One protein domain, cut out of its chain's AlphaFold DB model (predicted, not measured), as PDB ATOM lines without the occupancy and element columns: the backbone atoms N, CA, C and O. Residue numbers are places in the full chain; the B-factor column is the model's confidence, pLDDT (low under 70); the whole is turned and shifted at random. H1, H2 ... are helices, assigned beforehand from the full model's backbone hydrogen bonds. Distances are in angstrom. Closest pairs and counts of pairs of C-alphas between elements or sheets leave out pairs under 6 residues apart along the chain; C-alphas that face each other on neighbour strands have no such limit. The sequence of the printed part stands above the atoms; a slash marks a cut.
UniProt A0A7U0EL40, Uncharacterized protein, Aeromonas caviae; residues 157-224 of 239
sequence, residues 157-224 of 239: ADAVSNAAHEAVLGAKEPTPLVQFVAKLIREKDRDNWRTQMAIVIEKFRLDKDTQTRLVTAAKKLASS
ATOM      1  N   ALA A 157      -1.566 -26.131 -61.037       51.62
ATOM      2  CA  ALA A 157      -2.180 -24.988 -60.370       51.62
ATOM      3  C   ALA A 157      -3.460 -25.358 -59.598       51.62
ATOM      4  O   ALA A 157      -3.689 -24.827 -58.509       51.62
ATOM      5  N   ASP A 158      -4.256 -26.305 -60.102       52.72
ATOM      6  CA  ASP A 158      -5.426 -26.840 -59.400       52.72
ATOM      7  C   ASP A 158      -5.024 -27.784 -58.273       52.72
ATOM      8  O   ASP A 158      -5.637 -27.757 -57.215       52.72
ATOM      9  N   ALA A 159      -3.963 -28.577 -58.445       55.81
ATOM     10  CA  ALA A 159      -3.415 -29.404 -57.371       55.81
ATOM     11  C   ALA A 159      -2.865 -28.539 -56.225       55.81
ATOM     12  O   ALA A 159      -3.123 -28.827 -55.061       55.81
ATOM     13  N   VAL A 160      -2.181 -27.432 -56.539       57.09
ATOM     14  CA  VAL A 160      -1.704 -26.463 -55.540       57.09
ATOM     15  C   VAL A 160      -2.868 -25.685 -54.921       57.09
ATOM     16  O   VAL A 160      -2.875 -25.466 -53.711       57.09
ATOM     17  N   SER A 161      -3.880 -25.311 -55.706       53.03
ATOM     18  CA  SER A 161      -5.076 -24.632 -55.192       53.03
ATOM     19  C   SER A 161      -5.918 -25.546 -54.302       53.03
ATOM     20  O   SER A 161      -6.375 -25.098 -53.255       53.03
ATOM     21  N   ASN A 162      -6.060 -26.824 -54.658       49.88
ATOM     22  CA  ASN A 162      -6.745 -27.832 -53.853       49.88
ATOM     23  C   ASN A 162      -5.937 -28.176 -52.599       49.88
ATOM     24  O   ASN A 162      -6.510 -28.188 -51.520       49.88
ATOM     25  N   ALA A 163      -4.611 -28.315 -52.693       54.22
ATOM     26  CA  ALA A 163      -3.744 -28.486 -51.524       54.22
ATOM     27  C   ALA A 163      -3.799 -27.267 -50.583       54.22
ATOM     28  O   ALA A 163      -3.793 -27.416 -49.362       54.22
ATOM     29  N   ALA A 164      -3.914 -26.053 -51.130       53.44
ATOM     30  CA  ALA A 164      -4.135 -24.843 -50.344       53.44
ATOM     31  C   ALA A 164      -5.534 -24.818 -49.701       53.44
ATOM     32  O   ALA A 164      -5.682 -24.315 -48.589       53.44
ATOM     33  N   HIS A 165      -6.548 -25.377 -50.362       47.50
ATOM     34  CA  HIS A 165      -7.913 -25.472 -49.841       47.50
ATOM     35  C   HIS A 165      -8.051 -26.555 -48.754       47.50
ATOM     36  O   HIS A 165      -8.715 -26.339 -47.739       47.50
ATOM     37  N   GLU A 166      -7.374 -27.692 -48.920       42.38
ATOM     38  CA  GLU A 166      -7.314 -28.797 -47.956       42.38
ATOM     39  C   GLU A 166      -6.498 -28.417 -46.710       42.38
ATOM     40  O   GLU A 166      -6.907 -28.720 -45.586       42.38
ATOM     41  N   ALA A 167      -5.427 -27.630 -46.871       51.22
ATOM     42  CA  ALA A 167      -4.657 -27.066 -45.758       51.22
ATOM     43  C   ALA A 167      -5.464 -26.081 -44.885       51.22
ATOM     44  O   ALA A 167      -5.111 -25.845 -43.728       51.22
ATOM     45  N   VAL A 168      -6.549 -25.504 -45.415       49.41
ATOM     46  CA  VAL A 168      -7.416 -24.562 -44.687       49.41
ATOM     47  C   VAL A 168      -8.549 -25.270 -43.935       49.41
ATOM     48  O   VAL A 168      -9.032 -24.713 -42.942       49.41
ATOM     49  N   LEU A 169      -8.954 -26.476 -44.360       44.47
ATOM     50  CA  LEU A 169     -10.207 -27.106 -43.917       44.47
ATOM     51  C   LEU A 169     -10.093 -28.406 -43.106       44.47
ATOM     52  O   LEU A 169     -11.090 -28.763 -42.484       44.47
ATOM     53  N   GLY A 170      -8.948 -29.087 -42.996       43.56
ATOM     54  CA  GLY A 170      -8.907 -30.233 -42.074       43.56
ATOM     55  C   GLY A 170      -7.695 -31.151 -42.167       43.56
ATOM     56  O   GLY A 170      -7.664 -32.048 -42.993       43.56
ATOM     57  N   ALA A 171      -6.757 -30.945 -41.241       42.91
ATOM     58  CA  ALA A 171      -5.749 -31.876 -40.721       42.91
ATOM     59  C   ALA A 171      -4.956 -32.779 -41.699       42.91
ATOM     60  O   ALA A 171      -5.352 -33.904 -41.998       42.91
ATOM     61  N   LYS A 172      -3.711 -32.361 -41.980       51.41
ATOM     62  CA  LYS A 172      -2.479 -33.166 -41.794       51.41
ATOM     63  C   LYS A 172      -1.251 -32.250 -41.933       51.41
ATOM     64  O   LYS A 172      -0.701 -32.115 -43.010       51.41
ATOM     65  N   GLU A 173      -0.877 -31.602 -40.828       59.66
ATOM     66  CA  GLU A 173       0.282 -30.702 -40.652       59.66
ATOM     67  C   GLU A 173       0.370 -29.469 -41.595       59.66
ATOM     68  O   GLU A 173       0.306 -29.581 -42.817       59.66
ATOM     69  N   PRO A 174       0.554 -28.244 -41.061       65.31
ATOM     70  CA  PRO A 174       0.761 -27.070 -41.905       65.31
ATOM     71  C   PRO A 174       2.042 -27.235 -42.727       65.31
ATOM     72  O   PRO A 174       3.071 -27.652 -42.195       65.31
ATOM     73  N   THR A 175       1.993 -26.887 -44.015       74.38
ATOM     74  CA  THR A 175       3.164 -26.998 -44.899       74.38
ATOM     75  C   THR A 175       4.363 -26.218 -44.331       74.38
ATOM     76  O   THR A 175       4.169 -25.154 -43.731       74.38
ATOM     77  N   PRO A 176       5.611 -26.685 -44.534       76.06
ATOM     78  CA  PRO A 176       6.807 -26.020 -44.002       76.06
ATOM     79  C   PRO A 176       6.916 -24.542 -44.407       76.06
ATOM     80  O   PRO A 176       7.362 -23.711 -43.622       76.06
ATOM     81  N   LEU A 177       6.427 -24.192 -45.604       78.88
ATOM     82  CA  LEU A 177       6.372 -22.814 -46.091       78.88
ATOM     83  C   LEU A 177       5.431 -21.937 -45.253       78.88
ATOM     84  O   LEU A 177       5.792 -20.823 -44.879       78.88
ATOM     85  N   VAL A 178       4.243 -22.440 -44.909       81.19
ATOM     86  CA  VAL A 178       3.292 -21.720 -44.050       81.19
ATOM     87  C   VAL A 178       3.836 -21.600 -42.624       81.19
ATOM     88  O   VAL A 178       3.673 -20.548 -42.009       81.19
ATOM     89  N   GLN A 179       4.528 -22.625 -42.113       81.62
ATOM     90  CA  GLN A 179       5.190 -22.568 -40.803       81.62
ATOM     91  C   GLN A 179       6.318 -21.525 -40.765       81.62
ATOM     92  O   GLN A 179       6.408 -20.765 -39.802       81.62
ATOM     93  N   PHE A 180       7.131 -21.434 -41.823       82.38
ATOM     94  CA  PHE A 180       8.187 -20.427 -41.948       82.38
ATOM     95  C   PHE A 180       7.625 -19.004 -41.993       82.38
ATOM     96  O   PHE A 180       8.033 -18.144 -41.215       82.38
ATOM     97  N   VAL A 181       6.620 -18.759 -42.838       84.19
ATOM     98  CA  VAL A 181       5.974 -17.440 -42.914       84.19
ATOM     99  C   VAL A 181       5.275 -17.100 -41.592       84.19
ATOM    100  O   VAL A 181       5.338 -15.959 -41.142       84.19
ATOM    101  N   ALA A 182       4.664 -18.075 -40.913       84.06
ATOM    102  CA  ALA A 182       4.071 -17.870 -39.592       84.06
ATOM    103  C   ALA A 182       5.122 -17.526 -38.522       84.06
ATOM    104  O   ALA A 182       4.851 -16.694 -37.655       84.06
ATOM    105  N   LYS A 183       6.324 -18.112 -38.601       84.31
ATOM    106  CA  LYS A 183       7.459 -17.786 -37.725       84.31
ATOM    107  C   LYS A 183       7.903 -16.336 -37.912       84.31
ATOM    108  O   LYS A 183       7.961 -15.606 -36.926       84.31
ATOM    109  N   LEU A 184       8.079 -15.888 -39.157       83.94
ATOM    110  CA  LEU A 184       8.425 -14.492 -39.452       83.94
ATOM    111  C   LEU A 184       7.363 -13.504 -38.929       83.94
ATOM    112  O   LEU A 184       7.697 -12.434 -38.427       83.94
ATOM    113  N   ILE A 185       6.075 -13.869 -38.992       85.12
ATOM    114  CA  ILE A 185       4.986 -13.050 -38.427       85.12
ATOM    115  C   ILE A 185       5.068 -12.991 -36.893       85.12
ATOM    116  O   ILE A 185       4.808 -11.934 -36.314       85.12
ATOM    117  N   ARG A 186       5.423 -14.098 -36.222       83.31
ATOM    118  CA  ARG A 186       5.568 -14.145 -34.753       83.31
ATOM    119  C   ARG A 186       6.783 -13.368 -34.246       83.31
ATOM    120  O   ARG A 186       6.685 -12.762 -33.184       83.31
ATOM    121  N   GLU A 187       7.886 -13.362 -34.992       81.81
ATOM    122  CA  GLU A 187       9.120 -12.640 -34.640       81.81
ATOM    123  C   GLU A 187       8.949 -11.110 -34.665       81.81
ATOM    124  O   GLU A 187       9.700 -10.401 -34.003       81.81
ATOM    125  N   LYS A 188       7.924 -10.594 -35.364       80.19
ATOM    126  CA  LYS A 188       7.572  -9.158 -35.463       80.19
ATOM    127  C   LYS A 188       8.673  -8.245 -36.030       80.19
ATOM    128  O   LYS A 188       8.522  -7.023 -35.985       80.19
ATOM    129  N   ASP A 189       9.719  -8.805 -36.626       86.31
ATOM    130  CA  ASP A 189      10.761  -8.055 -37.328       86.31
ATOM    131  C   ASP A 189      10.310  -7.707 -38.757       86.31
ATOM    132  O   ASP A 189      10.096  -8.578 -39.607       86.31
ATOM    133  N   ARG A 190      10.140  -6.407 -39.028       81.12
ATOM    134  CA  ARG A 190       9.653  -5.914 -40.326       81.12
ATOM    135  C   ARG A 190      10.698  -6.020 -41.434       81.12
ATOM    136  O   ARG A 190      10.311  -6.225 -42.588       81.12
ATOM    137  N   ASP A 191      11.975  -5.867 -41.109       82.19
ATOM    138  CA  ASP A 191      13.051  -5.836 -42.099       82.19
ATOM    139  C   ASP A 191      13.434  -7.262 -42.500       82.19
ATOM    140  O   ASP A 191      13.554  -7.568 -43.695       82.19
ATOM    141  N   ASN A 192      13.468  -8.176 -41.526       83.81
ATOM    142  CA  ASN A 192      13.614  -9.604 -41.794       83.81
ATOM    143  C   ASN A 192      12.420 -10.152 -42.599       83.81
ATOM    144  O   ASN A 192      12.613 -10.833 -43.606       83.81
ATOM    145  N   TRP A 193      11.182  -9.778 -42.239       84.06
ATOM    146  CA  TRP A 193       9.978 -10.153 -42.996       84.06
ATOM    147  C   TRP A 193      10.072  -9.767 -44.475       84.06
ATOM    148  O   TRP A 193       9.802 -10.594 -45.347       84.06
ATOM    149  N   ARG A 194      10.454  -8.519 -44.772       84.31
ATOM    150  CA  ARG A 194      10.565  -8.024 -46.154       84.31
ATOM    151  C   ARG A 194      11.618  -8.790 -46.940       84.31
ATOM    152  O   ARG A 194      11.343  -9.220 -48.058       84.31
ATOM    153  N   THR A 195      12.788  -8.989 -46.338       85.94
ATOM    154  CA  THR A 195      13.909  -9.701 -46.958       85.94
ATOM    155  C   THR A 195      13.532 -11.147 -47.264       85.94
ATOM    156  O   THR A 195      13.633 -11.585 -48.406       85.94
ATOM    157  N   GLN A 196      13.022 -11.875 -46.273       83.38
ATOM    158  CA  GLN A 196      12.684 -13.289 -46.419       83.38
ATOM    159  C   GLN A 196      11.484 -13.505 -47.342       83.38
ATOM    160  O   GLN A 196      11.499 -14.416 -48.168       83.38
ATOM    161  N   MET A 197      10.465 -12.642 -47.276       83.81
ATOM    162  CA  MET A 197       9.323 -12.725 -48.186       83.81
ATOM    163  C   MET A 197       9.737 -12.447 -49.638       83.81
ATOM    164  O   MET A 197       9.257 -13.134 -50.535       83.81
ATOM    165  N   ALA A 198      10.662 -11.511 -49.886       83.50
ATOM    166  CA  ALA A 198      11.192 -11.274 -51.230       83.50
ATOM    167  C   ALA A 198      11.903 -12.519 -51.791       83.50
ATOM    168  O   ALA A 198      11.649 -12.901 -52.931       83.50
ATOM    169  N   ILE A 199      12.710 -13.202 -50.970       83.12
ATOM    170  CA  ILE A 199      13.382 -14.456 -51.355       83.12
ATOM    171  C   ILE A 199      12.358 -15.554 -51.665       83.12
ATOM    172  O   ILE A 199      12.500 -16.275 -52.650       83.12
ATOM    173  N   VAL A 200      11.306 -15.677 -50.852       81.31
ATOM    174  CA  VAL A 200      10.227 -16.651 -51.074       81.31
ATOM    175  C   VAL A 200       9.490 -16.369 -52.386       81.31
ATOM    176  O   VAL A 200       9.268 -17.291 -53.170       81.31
ATOM    177  N   ILE A 201       9.144 -15.108 -52.656       82.00
ATOM    178  CA  ILE A 201       8.462 -14.711 -53.895       82.00
ATOM    179  C   ILE A 201       9.339 -15.015 -55.113       82.00
ATOM    180  O   ILE A 201       8.846 -15.593 -56.078       82.00
ATOM    181  N   GLU A 202      10.627 -14.675 -55.057       80.31
ATOM    182  CA  GLU A 202      11.585 -14.912 -56.139       80.31
ATOM    183  C   GLU A 202      11.786 -16.412 -56.405       80.31
ATOM    184  O   GLU A 202      11.684 -16.871 -57.543       80.31
ATOM    185  N   LYS A 203      12.002 -17.201 -55.344       79.12
ATOM    186  CA  LYS A 203      12.295 -18.637 -55.436       79.12
ATOM    187  C   LYS A 203      11.101 -19.459 -55.914       79.12
ATOM    188  O   LYS A 203      11.275 -20.383 -56.705       79.12
ATOM    189  N   PHE A 204       9.901 -19.143 -55.430       78.00
ATOM    190  CA  PHE A 204       8.684 -19.896 -55.744       78.00
ATOM    191  C   PHE A 204       7.833 -19.253 -56.846       78.00
ATOM    192  O   PHE A 204       6.798 -19.816 -57.194       78.00
ATOM    193  N   ARG A 205       8.260 -18.106 -57.401       80.00
ATOM    194  CA  ARG A 205       7.543 -17.342 -58.442       80.00
ATOM    195  C   ARG A 205       6.056 -17.171 -58.112       80.00
ATOM    196  O   ARG A 205       5.187 -17.490 -58.915       80.00
ATOM    197  N   LEU A 206       5.773 -16.717 -56.891       77.44
ATOM    198  CA  LEU A 206       4.408 -16.627 -56.371       77.44
ATOM    199  C   LEU A 206       3.637 -15.460 -57.000       77.44
ATOM    200  O   LEU A 206       4.036 -14.303 -56.846       77.44
ATOM    201  N   ASP A 207       2.481 -15.744 -57.600       78.94
ATOM    202  CA  ASP A 207       1.520 -14.735 -58.058       78.94
ATOM    203  C   ASP A 207       0.899 -13.958 -56.890       78.94
ATOM    204  O   ASP A 207       0.783 -14.471 -55.773       78.94
ATOM    205  N   LYS A 208       0.402 -12.743 -57.146       81.94
ATOM    206  CA  LYS A 208      -0.191 -11.858 -56.121       81.94
ATOM    207  C   LYS A 208      -1.310 -12.532 -55.307       81.94
ATOM    208  O   LYS A 208      -1.373 -12.377 -54.085       81.94
ATOM    209  N   ASP A 209      -2.147 -13.338 -55.955       76.56
ATOM    210  CA  ASP A 209      -3.230 -14.076 -55.293       76.56
ATOM    211  C   ASP A 209      -2.709 -15.233 -54.428       76.56
ATOM    212  O   ASP A 209      -3.253 -15.525 -53.363       76.56
ATOM    213  N   THR A 210      -1.609 -15.872 -54.826       76.94
ATOM    214  CA  THR A 210      -0.979 -16.930 -54.019       76.94
ATOM    215  C   THR A 210      -0.253 -16.354 -52.804       76.94
ATOM    216  O   THR A 210      -0.351 -16.914 -51.712       76.94
ATOM    217  N   GLN A 211       0.380 -15.182 -52.946       81.19
ATOM    218  CA  GLN A 211       1.006 -14.455 -51.840       81.19
ATOM    219  C   GLN A 211      -0.021 -14.073 -50.766       81.19
ATOM    220  O   GLN A 211       0.200 -14.311 -49.578       81.19
ATOM    221  N   THR A 212      -1.173 -13.518 -51.164       83.44
ATOM    222  CA  THR A 212      -2.227 -13.124 -50.211       83.44
ATOM    223  C   THR A 212      -2.797 -14.327 -49.460       83.44
ATOM    224  O   THR A 212      -2.978 -14.261 -48.239       83.44
ATOM    225  N   ARG A 213      -3.007 -15.456 -50.144       79.00
ATOM    226  CA  ARG A 213      -3.450 -16.715 -49.523       79.00
ATOM    227  C   ARG A 213      -2.415 -17.273 -48.546       79.00
ATOM    228  O   ARG A 213      -2.779 -17.618 -47.422       79.00
ATOM    229  N   LEU A 214      -1.135 -17.289 -48.929       82.12
ATOM    230  CA  LEU A 214      -0.030 -17.737 -48.078       82.12
ATOM    231  C   LEU A 214       0.048 -16.915 -46.786       82.12
ATOM    232  O   LEU A 214       0.081 -17.474 -45.691       82.12
ATOM    233  N   VAL A 215       0.008 -15.585 -46.906       86.25
ATOM    234  CA  VAL A 215       0.038 -14.673 -45.753       86.25
ATOM    235  C   VAL A 215      -1.189 -14.869 -44.863       86.25
ATOM    236  O   VAL A 215      -1.070 -14.840 -43.640       86.25
ATOM    237  N   THR A 216      -2.368 -15.097 -45.443       84.81
ATOM    238  CA  THR A 216      -3.607 -15.318 -44.680       84.81
ATOM    239  C   THR A 216      -3.551 -16.622 -43.883       84.81
ATOM    240  O   THR A 216      -3.860 -16.631 -42.689       84.81
ATOM    241  N   ALA A 217      -3.084 -17.709 -44.503       80.25
ATOM    242  CA  ALA A 217      -2.883 -18.990 -43.830       80.25
ATOM    243  C   ALA A 217      -1.821 -18.888 -42.721       80.25
ATOM    244  O   ALA A 217      -2.037 -19.358 -41.603       80.25
ATOM    245  N   ALA A 218      -0.708 -18.203 -42.996       82.81
ATOM    246  CA  ALA A 218       0.364 -17.993 -42.032       82.81
ATOM    247  C   ALA A 218      -0.065 -17.119 -40.845       82.81
ATOM    248  O   ALA A 218       0.304 -17.420 -39.716       82.81
ATOM    249  N   LYS A 219      -0.893 -16.084 -41.056       85.62
ATOM    250  CA  LYS A 219      -1.481 -15.286 -39.965       85.62
ATOM    251  C   LYS A 219      -2.356 -16.140 -39.050       85.62
ATOM    252  O   LYS A 219      -2.208 -16.060 -37.834       85.62
ATOM    253  N   LYS A 220      -3.217 -16.984 -39.631       83.50
ATOM    254  CA  LYS A 220      -4.074 -17.918 -38.881       83.50
ATOM    255  C   LYS A 220      -3.237 -18.900 -38.053       83.50
ATOM    256  O   LYS A 220      -3.552 -19.158 -36.892       83.50
ATOM    257  N   LEU A 221      -2.136 -19.400 -38.619       79.38
ATOM    258  CA  LEU A 221      -1.214 -20.290 -37.916       79.38
ATOM    259  C   LEU A 221      -0.410 -19.558 -36.826       79.38
ATOM    260  O   LEU A 221      -0.285 -20.069 -35.717       79.38
ATOM    261  N   ALA A 222       0.071 -18.344 -37.097       79.69
ATOM    262  CA  ALA A 222       0.812 -17.525 -36.141       79.69
ATOM    263  C   ALA A 222      -0.025 -17.181 -34.900       79.69
ATOM    264  O   ALA A 222       0.525 -17.172 -33.799       79.69
ATOM    265  N   SER A 223      -1.337 -16.964 -35.068       80.31
ATOM    266  CA  SER A 223      -2.288 -16.748 -33.966       80.31
ATOM    267  C   SER A 223      -2.649 -18.007 -33.172       80.31
ATOM    268  O   SER A 223      -3.218 -17.896 -32.091       80.31
ATOM    269  N   SER A 224      -2.350 -19.202 -33.691       77.12
ATOM    270  CA  SER A 224      -2.578 -20.467 -32.978       77.12
ATOM    271  C   SER A 224      -1.400 -20.810 -32.054       77.12
ATOM    272  O   SER A 224      -0.308 -20.282 -32.244       77.12
TER     273      SER A 224
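Overview. This is residues 157 to 224 of the 239 residues of an uncharacterized protein of Aeromonas caviae (UniProt A0A7U0EL40). Helix H4 stands between a helical hairpin, H2 and H3, and the loosely placed H1; H2 packs steeply across H4, and H1 runs beside H4. The 68 printed residues hold four named helices, H1 to H4 in chain order, and no named strand: all helix. The whole is compact, radius of gyration of the C-alphas 11.8 A, spanning 32 by 27 by 16 A.

Along the chain. H4, residues 208 to 222, and H3, residues 190 to 204, are each 20.8 A long. H2 is residues 176 to 187, 16.5 A. H1, residues 157 to 169, 18.4 A, begins at C-alpha 157 (-2.180, -24.988, -60.370); H4 ends at C-alpha 222 (0.812, -17.525, -36.141).

Arrangement. H4 touches H2 at a steep tilt of 66 degrees; closest C-alphas, Ala 182 and Ala 218, 4.4 A. In the hairpin, residues 181 to 185 of H2 touch residues 192 to 197 of H3; closest C-alphas, Leu 184 and Trp 193, 5.8 A; shallow tilt of 14 degrees, opposite ways. H1 and H4 are close but not clearly touching; closest C-alphas, Val 168 and Ala 217, 7.2 A. In H1, H2, H3 and H4 every O i to N i+4 pair is within hydrogen-bond range.

Size, cuts and confidence. The C-alphas farthest apart, Asp 158 and Asp 189, are 33.2 A apart. The printed part has no cut and no long link. Residues 157 to 174 have pLDDT under 70.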